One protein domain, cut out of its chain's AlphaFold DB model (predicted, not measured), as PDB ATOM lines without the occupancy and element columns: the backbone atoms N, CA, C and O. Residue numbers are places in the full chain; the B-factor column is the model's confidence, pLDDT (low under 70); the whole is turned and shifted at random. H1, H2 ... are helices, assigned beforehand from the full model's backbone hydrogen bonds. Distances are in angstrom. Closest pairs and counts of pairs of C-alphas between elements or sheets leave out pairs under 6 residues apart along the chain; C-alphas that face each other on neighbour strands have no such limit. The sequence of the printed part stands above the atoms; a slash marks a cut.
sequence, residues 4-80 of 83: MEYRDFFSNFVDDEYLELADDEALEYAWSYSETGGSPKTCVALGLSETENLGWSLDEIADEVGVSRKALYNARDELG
ATOM      1  N   MET A   4      55.729 -57.754 -82.180       58.00
ATOM      2  CA  MET A   4      55.502 -56.519 -82.939       58.00
ATOM      3  C   MET A   4      54.643 -56.727 -84.196       58.00
ATOM      4  O   MET A   4      54.194 -55.744 -84.779       58.00
ATOM      5  N   GLU A   5      54.407 -57.973 -84.625       79.69
ATOM      6  CA  GLU A   5      53.703 -58.256 -85.885       79.69
ATOM      7  C   GLU A   5      52.177 -58.319 -85.698       79.69
ATOM      8  O   GLU A   5      51.433 -57.769 -86.510       79.69
ATOM      9  N   TYR A   6      51.692 -58.883 -84.585       86.69
ATOM     10  CA  TYR A   6      50.251 -58.982 -84.318       86.69
ATOM     11  C   TYR A   6      49.616 -57.618 -84.068       86.69
ATOM     12  O   TYR A   6      48.563 -57.301 -84.625       86.69
ATOM     13  N   ARG A   7      50.272 -56.775 -83.266       88.62
ATOM     14  CA  ARG A   7      49.749 -55.447 -82.931       88.62
ATOM     15  C   ARG A   7      49.644 -54.546 -84.160       88.62
ATOM     16  O   ARG A   7      48.640 -53.858 -84.321       88.62
ATOM     17  N   ASP A   8      50.645 -54.587 -85.039       89.50
ATOM     18  CA  ASP A   8      50.635 -53.832 -86.298       89.50
ATOM     19  C   ASP A   8      49.578 -54.369 -87.274       89.50
ATOM     20  O   ASP A   8      48.906 -53.605 -87.964       89.50
ATOM     21  N   PHE A   9      49.343 -55.683 -87.292       89.75
ATOM     22  CA  PHE A   9      48.241 -56.252 -88.064       89.75
ATOM     23  C   PHE A   9      46.879 -55.752 -87.566       89.75
ATOM     24  O   PHE A   9      46.085 -55.236 -88.356       89.75
ATOM     25  N   PHE A  10      46.598 -55.870 -86.266       90.56
ATOM     26  CA  PHE A  10      45.284 -55.536 -85.715       90.56
ATOM     27  C   PHE A  10      44.992 -54.031 -85.677       90.56
ATOM     28  O   PHE A  10      43.822 -53.663 -85.802       90.56
ATOM     29  N   SER A  11      46.007 -53.159 -85.615       91.38
ATOM     30  CA  SER A  11      45.839 -51.691 -85.681       91.38
ATOM     31  C   SER A  11      45.222 -51.201 -86.995       91.38
ATOM     32  O   SER A  11      44.637 -50.123 -87.060       91.38
ATOM     33  N   ASN A  12      45.263 -52.021 -88.050       89.12
ATOM     34  CA  ASN A  12      44.578 -51.728 -89.308       89.12
ATOM     35  C   ASN A  12      43.050 -51.928 -89.234       89.12
ATOM     36  O   ASN A  12      42.335 -51.517 -90.153       89.12
ATOM     37  N   PHE A  13      42.538 -52.578 -88.185       88.88
ATOM     38  CA  PHE A  13      41.137 -53.011 -88.083       88.88
ATOM     39  C   PHE A  13      40.460 -52.647 -86.758       88.88
ATOM     40  O   PHE A  13      39.228 -52.657 -86.682       88.88
ATOM     41  N   VAL A  14      41.246 -52.386 -85.719       88.56
ATOM     42  CA  VAL A  14      40.799 -52.111 -84.355       88.56
ATOM     43  C   VAL A  14      41.431 -50.800 -83.911       88.56
ATOM     44  O   VAL A  14      42.602 -50.562 -84.187       88.56
ATOM     45  N   ASP A  15      40.646 -49.945 -83.260       89.94
ATOM     46  CA  ASP A  15      41.141 -48.668 -82.754       89.94
ATOM     47  C   ASP A  15      42.183 -48.886 -81.644       89.94
ATOM     48  O   ASP A  15      42.062 -49.815 -80.837       89.94
ATOM     49  N   ASP A  16      43.184 -48.002 -81.588       87.75
ATOM     50  CA  ASP A  16      44.318 -48.117 -80.662       87.75
ATOM     51  C   ASP A  16      43.877 -48.234 -79.192       87.75
ATOM     52  O   ASP A  16      44.487 -48.989 -78.440       87.75
ATOM     53  N   GLU A  17      42.785 -47.566 -78.786       86.94
ATOM     54  CA  GLU A  17      42.291 -47.617 -77.398       86.94
ATOM     55  C   GLU A  17      41.889 -49.032 -76.955       86.94
ATOM     56  O   GLU A  17      42.118 -49.406 -75.809       86.94
ATOM     57  N   TYR A  18      41.350 -49.848 -77.866       83.12
ATOM     58  CA  TYR A  18      40.973 -51.233 -77.570       83.12
ATOM     59  C   TYR A  18      42.161 -52.181 -77.705       83.12
ATOM     60  O   TYR A  18      42.255 -53.171 -76.985       83.12
ATOM     61  N   LEU A  19      43.091 -51.871 -78.607       86.75
ATOM     62  CA  LEU A  19      44.356 -52.593 -78.732       86.75
ATOM     63  C   LEU A  19      45.262 -52.409 -77.519       86.75
ATOM     64  O   LEU A  19      46.065 -53.284 -77.227       86.75
ATOM     65  N   GLU A  20      45.152 -51.291 -76.806       87.56
ATOM     66  CA  GLU A  20      45.851 -51.081 -75.537       87.56
ATOM     67  C   GLU A  20      45.328 -51.968 -74.401       87.56
ATOM     68  O   GLU A  20      46.081 -52.238 -73.466       87.56
ATOM     69  N   LEU A  21      44.087 -52.458 -74.495       85.50
ATOM     70  CA  LEU A  21      43.532 -53.437 -73.552       85.50
ATOM     71  C   LEU A  21      44.085 -54.848 -73.791       85.50
ATOM     72  O   LEU A  21      44.071 -55.665 -72.874       85.50
ATOM     73  N   ALA A  22      44.546 -55.133 -75.013       86.94
ATOM     74  CA  ALA A  22      45.094 -56.425 -75.397       86.94
ATOM     75  C   ALA A  22      46.599 -56.467 -75.114       86.94
ATOM     76  O   ALA A  22      47.394 -55.755 -75.735       86.94
ATOM     77  N   ASP A  23      46.986 -57.310 -74.160       87.94
ATOM     78  CA  ASP A  23      48.380 -57.696 -73.976       87.94
ATOM     79  C   ASP A  23      48.836 -58.669 -75.077       87.94
ATOM     80  O   ASP A  23      48.060 -59.083 -75.942       87.94
ATOM     81  N   ASP A  24      50.128 -58.999 -75.075       88.00
ATOM     82  CA  ASP A  24      50.726 -59.840 -76.115       88.00
ATOM     83  C   ASP A  24      50.048 -61.226 -76.186       88.00
ATOM     84  O   ASP A  24      49.849 -61.754 -77.278       88.00
ATOM     85  N   GLU A  25      49.602 -61.767 -75.046       88.69
ATOM     86  CA  GLU A  25      48.870 -63.038 -74.960       88.69
ATOM     87  C   GLU A  25      47.477 -62.934 -75.603       88.69
ATOM     88  O   GLU A  25      47.111 -63.765 -76.437       88.69
ATOM     89  N   ALA A  26      46.718 -61.872 -75.311       90.50
ATOM     90  CA  ALA A  26      45.435 -61.621 -75.966       90.50
ATOM     91  C   ALA A  26      45.589 -61.470 -77.489       90.50
ATOM     92  O   ALA A  26      44.751 -61.955 -78.255       90.50
ATOM     93  N   LEU A  27      46.659 -60.815 -77.949       90.81
ATOM     94  CA  LEU A  27      46.942 -60.650 -79.377       90.81
ATOM     95  C   LEU A  27      47.371 -61.956 -80.050       90.81
ATOM     96  O   LEU A  27      47.008 -62.178 -81.206       90.81
ATOM     97  N   GLU A  28      48.078 -62.835 -79.345       90.81
ATOM     98  CA  GLU A  28      48.420 -64.176 -79.829       90.81
ATOM     99  C   GLU A  28      47.159 -65.040 -80.002       90.81
ATOM    100  O   GLU A  28      46.945 -65.630 -81.068       90.81
ATOM    101  N   TYR A  29      46.259 -65.044 -79.011       90.38
ATOM    102  CA  TYR A  29      44.956 -65.703 -79.135       90.38
ATOM    103  C   TYR A  29      44.160 -65.143 -80.313       90.38
ATOM    104  O   TYR A  29      43.711 -65.901 -81.180       90.38
ATOM    105  N   ALA A  30      44.051 -63.815 -80.403       91.81
ATOM    106  CA  ALA A  30      43.380 -63.144 -81.509       91.81
ATOM    107  C   ALA A  30      43.974 -63.540 -82.868       91.81
ATOM    108  O   ALA A  30      43.230 -63.792 -83.820       91.81
ATOM    109  N   TRP A  31      45.300 -63.636 -82.974       90.94
ATOM    110  CA  TRP A  31      45.970 -64.078 -84.193       90.94
ATOM    111  C   TRP A  31      45.568 -65.505 -84.571       90.94
ATOM    112  O   TRP A  31      45.152 -65.735 -85.709       90.94
ATOM    113  N   SER A  32      45.578 -66.439 -83.618       88.75
ATOM    114  CA  SER A  32      45.166 -67.830 -83.859       88.75
ATOM    115  C   SER A  32      43.723 -67.939 -84.385       88.75
ATOM    116  O   SER A  32      43.416 -68.754 -85.261       88.75
ATOM    117  N   TYR A  33      42.836 -67.054 -83.922       88.31
ATOM    118  CA  TYR A  33      41.443 -66.982 -84.373       88.31
ATOM    119  C   TYR A  33      41.281 -66.282 -85.725       88.31
ATOM    120  O   TYR A  33      40.308 -66.511 -86.448       88.31
ATOM    121  N   SER A  34      42.226 -65.419 -86.094       84.75
ATOM    122  CA  SER A  34      42.212 -64.755 -87.398       84.75
ATOM    123  C   SER A  34      42.453 -65.748 -88.541       84.75
ATOM    124  O   SER A  34      41.839 -65.625 -89.603       84.75
ATOM    125  N   GLU A  35      43.243 -66.800 -88.304       79.38
ATOM    126  CA  GLU A  35      43.513 -67.859 -89.287       79.38
ATOM    127  C   GLU A  35      42.294 -68.758 -89.557       79.38
ATOM    128  O   GLU A  35      42.194 -69.385 -90.614       79.38
ATOM    129  N   THR A  36      41.337 -68.803 -88.627       75.88
ATOM    130  CA  THR A  36      40.134 -69.651 -88.695       75.88
ATOM    131  C   THR A  36      38.923 -68.959 -89.333       75.88
ATOM    132  O   THR A  36      37.950 -69.639 -89.659       75.88
ATOM    133  N   GLY A  37      39.000 -67.651 -89.625       67.50
ATOM    134  CA  GLY A  37      38.034 -66.948 -90.487       67.50
ATOM    135  C   GLY A  37      37.119 -65.918 -89.810       67.50
ATOM    136  O   GLY A  37      36.117 -65.521 -90.408       67.50
ATOM    137  N   GLY A  38      37.445 -65.462 -88.597       75.69
ATOM    138  CA  GLY A  38      36.733 -64.376 -87.910       75.69
ATOM    139  C   GLY A  38      37.072 -62.974 -88.439       75.69
ATOM    140  O   GLY A  38      38.060 -62.769 -89.142       75.69
ATOM    141  N   SER A  39      36.257 -61.968 -88.089       89.19
ATOM    142  CA  SER A  39      36.660 -60.572 -88.324       89.19
ATOM    143  C   SER A  39      37.792 -60.203 -87.358       89.19
ATOM    144  O   SER A  39      37.683 -60.573 -86.188       89.19
ATOM    145  N   PRO A  40      38.828 -59.443 -87.766       90.06
ATOM    146  CA  PRO A  40      39.957 -59.123 -86.883       90.06
ATOM    147  C   PRO A  40      39.522 -58.505 -85.548       90.06
ATOM    148  O   PRO A  40      40.052 -58.839 -84.495       90.06
ATOM    149  N   LYS A  41      38.477 -57.674 -85.580       91.25
ATOM    150  CA  LYS A  41      37.900 -57.047 -84.391       91.25
ATOM    151  C   LYS A  41      37.203 -58.052 -83.462       91.25
ATOM    152  O   LYS A  41      37.336 -57.961 -82.248       91.25
ATOM    153  N   THR A  42      36.499 -59.038 -84.025       92.19
ATOM    154  CA  THR A  42      35.950 -60.168 -83.254       92.19
ATOM    155  C   THR A  42      37.066 -61.020 -82.654       92.19
ATOM    156  O   THR A  42      36.949 -61.438 -81.510       92.19
ATOM    157  N   CYS A  43      38.147 -61.257 -83.398       91.88
ATOM    158  CA  CYS A  43      39.288 -62.033 -82.924       91.88
ATOM    159  C   CYS A  43      39.983 -61.358 -81.737       91.88
ATOM    160  O   CYS A  43      40.259 -62.038 -80.758       91.88
ATOM    161  N   VAL A  44      40.189 -60.033 -81.775       92.12
ATOM    162  CA  VAL A  44      40.726 -59.275 -80.628       92.12
ATOM    163  C   VAL A  44      39.802 -59.380 -79.418       92.12
ATOM    164  O   VAL A  44      40.269 -59.679 -78.328       92.12
ATOM    165  N   ALA A  45      38.490 -59.222 -79.604       92.38
ATOM    166  CA  ALA A  45      37.528 -59.387 -78.515       92.38
ATOM    167  C   ALA A  45      37.543 -60.804 -77.901       92.38
ATOM    168  O   ALA A  45      37.380 -60.941 -76.695       92.38
ATOM    169  N   LEU A  46      37.757 -61.853 -78.699       91.31
ATOM    170  CA  LEU A  46      37.942 -63.209 -78.169       91.31
ATOM    171  C   LEU A  46      39.281 -63.365 -77.451       91.31
ATOM    172  O   LEU A  46      39.322 -63.925 -76.368       91.31
ATOM    173  N   GLY A  47      40.366 -62.831 -78.012       91.62
ATOM    174  CA  GLY A  47      41.668 -62.854 -77.348       91.62
ATOM    175  C   GLY A  47      41.620 -62.207 -75.965       91.62
ATOM    176  O   GLY A  47      42.126 -62.771 -75.003       91.62
ATOM    177  N   LEU A  48      40.910 -61.083 -75.841       90.88
ATOM    178  CA  LEU A  48      40.643 -60.422 -74.561       90.88
ATOM    179  C   LEU A  48      39.805 -61.264 -73.587       90.88
ATOM    180  O   LEU A  48      39.920 -61.063 -72.383       90.88
ATOM    181  N   SER A  49      38.934 -62.157 -74.075       89.19
ATOM    182  CA  SER A  49      38.122 -63.011 -73.196       89.19
ATOM    183  C   SER A  49      38.878 -64.222 -72.664       89.19
ATOM    184  O   SER A  49      38.487 -64.754 -71.630       89.19
ATOM    185  N   GLU A  50      39.938 -64.647 -73.351       87.88
ATOM    186  CA  GLU A  50      40.788 -65.756 -72.903       87.88
ATOM    187  C   GLU A  50      41.815 -65.321 -71.855       87.88
ATOM    188  O   GLU A  50      42.300 -66.153 -71.089       87.88
ATOM    189  N   THR A  51      42.147 -64.027 -71.789       83.31
ATOM    190  CA  THR A  51      43.095 -63.526 -70.796       83.31
ATOM    191  C   THR A  51      42.388 -63.163 -69.493       83.31
ATOM    192  O   THR A  51      41.429 -62.392 -69.442       83.31
ATOM    193  N   GLU A  52      42.901 -63.673 -68.370       68.00
ATOM    194  CA  GLU A  52      42.352 -63.388 -67.033       68.00
ATOM    195  C   GLU A  52      42.537 -61.915 -66.598       68.00
ATOM    196  O   GLU A  52      42.105 -61.515 -65.516       68.00
ATOM    197  N   ASN A  53      43.186 -61.092 -67.427       66.25
ATOM    198  CA  ASN A  53      43.700 -59.775 -67.063       66.25
ATOM    199  C   ASN A  53      42.595 -58.713 -66.897       66.25
ATOM    200  O   ASN A  53      42.732 -57.795 -66.087       66.25
ATOM    201  N   LEU A  54      41.477 -58.847 -67.619       75.12
ATOM    202  CA  LEU A  54      40.378 -57.871 -67.584       75.12
ATOM    203  C   LEU A  54      39.268 -58.227 -66.587       75.12
ATOM    204  O   LEU A  54      38.590 -57.334 -66.080       75.12
ATOM    205  N   GLY A  55      39.062 -59.516 -66.296       82.56
ATOM    206  CA  GLY A  55      37.957 -59.979 -65.446       82.56
ATOM    207  C   GLY A  55      36.562 -59.597 -65.968       82.56
ATOM    208  O   GLY A  55      35.599 -59.592 -65.199       82.56
ATOM    209  N   TRP A  56      36.460 -59.243 -67.250       89.06
ATOM    210  CA  TRP A  56      35.226 -58.848 -67.916       89.06
ATOM    211  C   TRP A  56      34.494 -60.058 -68.482       89.06
ATOM    212  O   TRP A  56      35.090 -61.037 -68.926       89.06
ATOM    213  N   SER A  57      33.172 -59.972 -68.505       90.75
ATOM    214  CA  SER A  57      32.342 -60.886 -69.275       90.75
ATOM    215  C   SER A  57      32.486 -60.638 -70.782       90.75
ATOM    216  O   SER A  57      32.794 -59.533 -71.226       90.75
ATOM    217  N   LEU A  58      32.168 -61.651 -71.594       90.06
ATOM    218  CA  LEU A  58      32.077 -61.509 -73.056       90.06
ATOM    219  C   LEU A  58      31.140 -60.372 -73.496       90.06
ATOM    220  O   LEU A  58      31.381 -59.748 -74.526       90.06
ATOM    221  N   ASP A  59      30.089 -60.086 -72.725       93.69
ATOM    222  CA  ASP A  59      29.177 -58.973 -72.995       93.69
ATOM    223  C   ASP A  59      29.854 -57.611 -72.786       93.69
ATOM    224  O   ASP A  59      29.687 -56.722 -73.619       93.69
ATOM    225  N   GLU A  60      30.636 -57.459 -71.713       93.12
ATOM    226  CA  GLU A  60      31.407 -56.239 -71.434       93.12
ATOM    227  C   GLU A  60      32.488 -56.018 -72.492       93.12
ATOM    228  O   GLU A  60      32.607 -54.915 -73.019       93.12
ATOM    229  N   ILE A  61      33.205 -57.073 -72.888       92.12
ATOM    230  CA  ILE A  61      34.205 -56.995 -73.961       92.12
ATOM    231  C   ILE A  61      33.544 -56.613 -75.291       92.12
ATOM    232  O   ILE A  61      34.079 -55.798 -76.044       92.12
ATOM    233  N   ALA A  62      32.372 -57.176 -75.596       92.19
ATOM    234  CA  ALA A  62      31.651 -56.845 -76.818       92.19
ATOM    235  C   ALA A  62      31.223 -55.374 -76.863       92.19
ATOM    236  O   ALA A  62      31.352 -54.735 -77.911       92.19
ATOM    237  N   ASP A  63      30.717 -54.853 -75.745       92.00
ATOM    238  CA  ASP A  63      30.293 -53.461 -75.627       92.00
ATOM    239  C   ASP A  63      31.494 -52.505 -75.701       92.00
ATOM    240  O   ASP A  63      31.411 -51.512 -76.424       92.00
ATOM    241  N   GLU A  64      32.603 -52.829 -75.025       90.81
ATOM    242  CA  GLU A  64      33.812 -51.998 -74.993       90.81
ATOM    243  C   GLU A  64      34.486 -51.959 -76.363       90.81
ATOM    244  O   GLU A  64      34.624 -50.898 -76.956       90.81
ATOM    245  N   VAL A  65      34.814 -53.120 -76.937       88.62
ATOM    246  CA  VAL A  65      35.450 -53.196 -78.262       88.62
ATOM    247  C   VAL A  65      34.485 -52.710 -79.351       88.62
ATOM    248  O   VAL A  65      34.904 -52.299 -80.432       88.62
ATOM    249  N   GLY A  66      33.173 -52.741 -79.114       89.06
ATOM    250  CA  GLY A  66      32.159 -52.345 -80.089       89.06
ATOM    251  C   GLY A  66      31.934 -53.411 -81.162       89.06
ATOM    252  O   GLY A  66      31.838 -53.099 -82.356       89.06
ATOM    253  N   VAL A  67      31.869 -54.680 -80.754       90.44
ATOM    254  CA  VAL A  67      31.469 -55.815 -81.599       90.44
ATOM    255  C   VAL A  67      30.076 -56.308 -81.220       90.44
ATOM    256  O   VAL A  67      29.607 -56.180 -80.096       90.44
ATOM    257  N   SER A  68      29.372 -56.908 -82.180       93.00
ATOM    258  CA  SER A  68      28.077 -57.520 -81.884       93.00
ATOM    259  C   SER A  68      28.265 -58.710 -80.947       93.00
ATOM    260  O   SER A  68      28.924 -59.676 -81.328       93.00
ATOM    261  N   ARG A  69      27.602 -58.698 -79.784       93.50
ATOM    262  CA  ARG A  69      27.559 -59.841 -78.852       93.50
ATOM    263  C   ARG A  69      27.238 -61.144 -79.574       93.50
ATOM    264  O   ARG A  69      27.944 -62.128 -79.428       93.50
ATOM    265  N   LYS A  70      26.228 -61.135 -80.454       92.06
ATOM    266  CA  LYS A  70      25.868 -62.312 -81.259       92.06
ATOM    267  C   LYS A  70      27.034 -62.804 -82.122       92.06
ATOM    268  O   LYS A  70      27.224 -64.006 -82.241       92.06
ATOM    269  N   ALA A  71      27.779 -61.893 -82.751       89.81
ATOM    270  CA  ALA A  71      28.934 -62.273 -83.559       89.81
ATOM    271  C   ALA A  71      30.060 -62.845 -82.690       89.81
ATOM    272  O   ALA A  71      30.691 -63.815 -83.091       89.81
ATOM    273  N   LEU A  72      30.266 -62.279 -81.500       91.12
ATOM    274  CA  LEU A  72      31.282 -62.732 -80.559       91.12
ATOM    275  C   LEU A  72      30.967 -64.127 -79.997       91.12
ATOM    276  O   LEU A  72      31.809 -65.014 -80.071       91.12
ATOM    277  N   TYR A  73      29.731 -64.360 -79.545       91.25
ATOM    278  CA  TYR A  73      29.277 -65.684 -79.105       91.25
ATOM    279  C   TYR A  73      29.341 -66.725 -80.222       91.25
ATOM    280  O   TYR A  73      29.834 -67.823 -79.993       91.25
ATOM    281  N   ASN A  74      28.895 -66.378 -81.434       89.94
ATOM    282  CA  ASN A  74      28.988 -67.288 -82.572       89.94
ATOM    283  C   ASN A  74      30.442 -67.666 -82.874       89.94
ATOM    284  O   ASN A  74      30.721 -68.840 -83.075       89.94
ATOM    285  N   ALA A  75      31.359 -66.694 -82.887       89.12
ATOM    286  CA  ALA A  75      32.770 -66.958 -83.150       89.12
ATOM    287  C   ALA A  75      33.391 -67.839 -82.054       89.12
ATOM    288  O   ALA A  75      34.086 -68.803 -82.361       89.12
ATOM    289  N   ARG A  76      33.070 -67.574 -80.782       89.25
ATOM    290  CA  ARG A  76      33.485 -68.416 -79.653       89.25
ATOM    291  C   ARG A  76      33.002 -69.863 -79.805       89.25
ATOM    292  O   ARG A  76      33.778 -70.796 -79.614       89.25
ATOM    293  N   ASP A  77      31.732 -70.044 -80.164       88.88
ATOM    294  CA  ASP A  77      31.123 -71.365 -80.349       88.88
ATOM    295  C   ASP A  77      31.701 -72.093 -81.579       88.88
ATOM    296  O   ASP A  77      31.945 -73.297 -81.519       88.88
ATOM    297  N   GLU A  78      31.966 -71.381 -82.681       87.25
ATOM    298  CA  GLU A  78      32.609 -71.922 -83.892       87.25
ATOM    299  C   GLU A  78      34.030 -72.428 -83.618       87.25
ATOM    300  O   GLU A  78      34.449 -73.438 -84.189       87.25
ATOM    301  N   LEU A  79      34.746 -71.760 -82.715       85.12
ATOM    302  CA  LEU A  79      36.089 -72.135 -82.275       85.12
ATOM    303  C   LEU A  79      36.086 -73.211 -81.181       85.12
ATOM    304  O   LEU A  79      37.136 -73.769 -80.870       85.12
ATOM    305  N   GLY A  80      34.922 -73.528 -80.610       84.50
ATOM    306  CA  GLY A  80      34.801 -74.503 -79.529       84.50
ATOM    307  C   GLY A  80      35.422 -74.042 -78.209       84.50
ATOM    308  O   GLY A  80      35.796 -74.889 -77.403       84.50
TER     309      GLY A  80
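AT A GLANCE: This is residues 4 to 80 of the 83 residues of an uncharacterized protein of Haloredivivus sp. (strain G17) (UniProt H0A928). This is a compact ball of short helices that cross one another, with H4 in the middle. H3 packs on one side of H4 with H1 beyond it, H5 and H6 pack on H4 away from H3, and the very short H2 lies at the rim between the H1 and H5 ends. The printed part has 77 residues with six named helices, in the order H1 to H6, and no named strand; the class is all helix. The radius of gyration of the C-alphas is 10.8 A, and the C-alphas span 29 by 24 by 20 A, a rounded outline.

IN THESE COORDINATES: Find C-alpha 4 at (55.502, -56.519, -82.939); H1 begins there and runs through residues 4 to 11. After a tight link, H2 takes the four residues 16 to 19. H3 follows at residues 24 to 34, 15.0 A from first to last C-alpha. Look next at C-alpha 40, at (39.957, -59.123, -86.883), where H4 begins; it runs to residue 50 and is 15.5 A long. H5 takes residues 58 to 65. H6, residues 69 to 78, is 14.0 A long and ends at C-alpha 78, (32.609, -71.922, -83.892).

HOW THE PARTS SIT: Begin at H4, the hub, which touches four other helices. H3 touches it at a steep tilt of 52 degrees, opposite ways, and the closest C-alphas, those of Ala 26 and Gly 47, are 4.2 A apart. H5 touches H4 at a steep tilt of 46 degrees, opposite ways, with the C-alphas of Ala 45 and Ile 61 closest at 6.1 A. H6 touches H4 about perpendicular, at 75 degrees, with the C-alphas of Thr 42 and Leu 72 closest at 6.0 A. H1 and H4 only just touch, with 3 pairs of C-alphas within 8 A, the closest being Phe 10 and Pro 40 at 6.5 A. Farther out, H1 touches H3, with the C-alphas of Tyr 6 and Leu 27 closest at 6.2 A, and H5 touches H6, with those of Ala 62 and Arg 69 closest at 5.5 A. H2 and H1 only just touch, with 3 pairs of C-alphas within 8 A, the closest being Ser 11 and Leu 19 at 7.2 A. H3 is apart from H5 and H6. In H3, H4, H5 and H6 every O i to N i+4 pair is within hydrogen-bond range; in H1 it is 3 of 4, and H2 is too short for such a pair.

THE WHOLE: The C-alphas farthest apart are those of Met 4 and Lys 70, at 30.2 A. The printed part has no cut and no long link. Look for low confidence at residues 4, 37 and 52 to 53, where pLDDT is under 70.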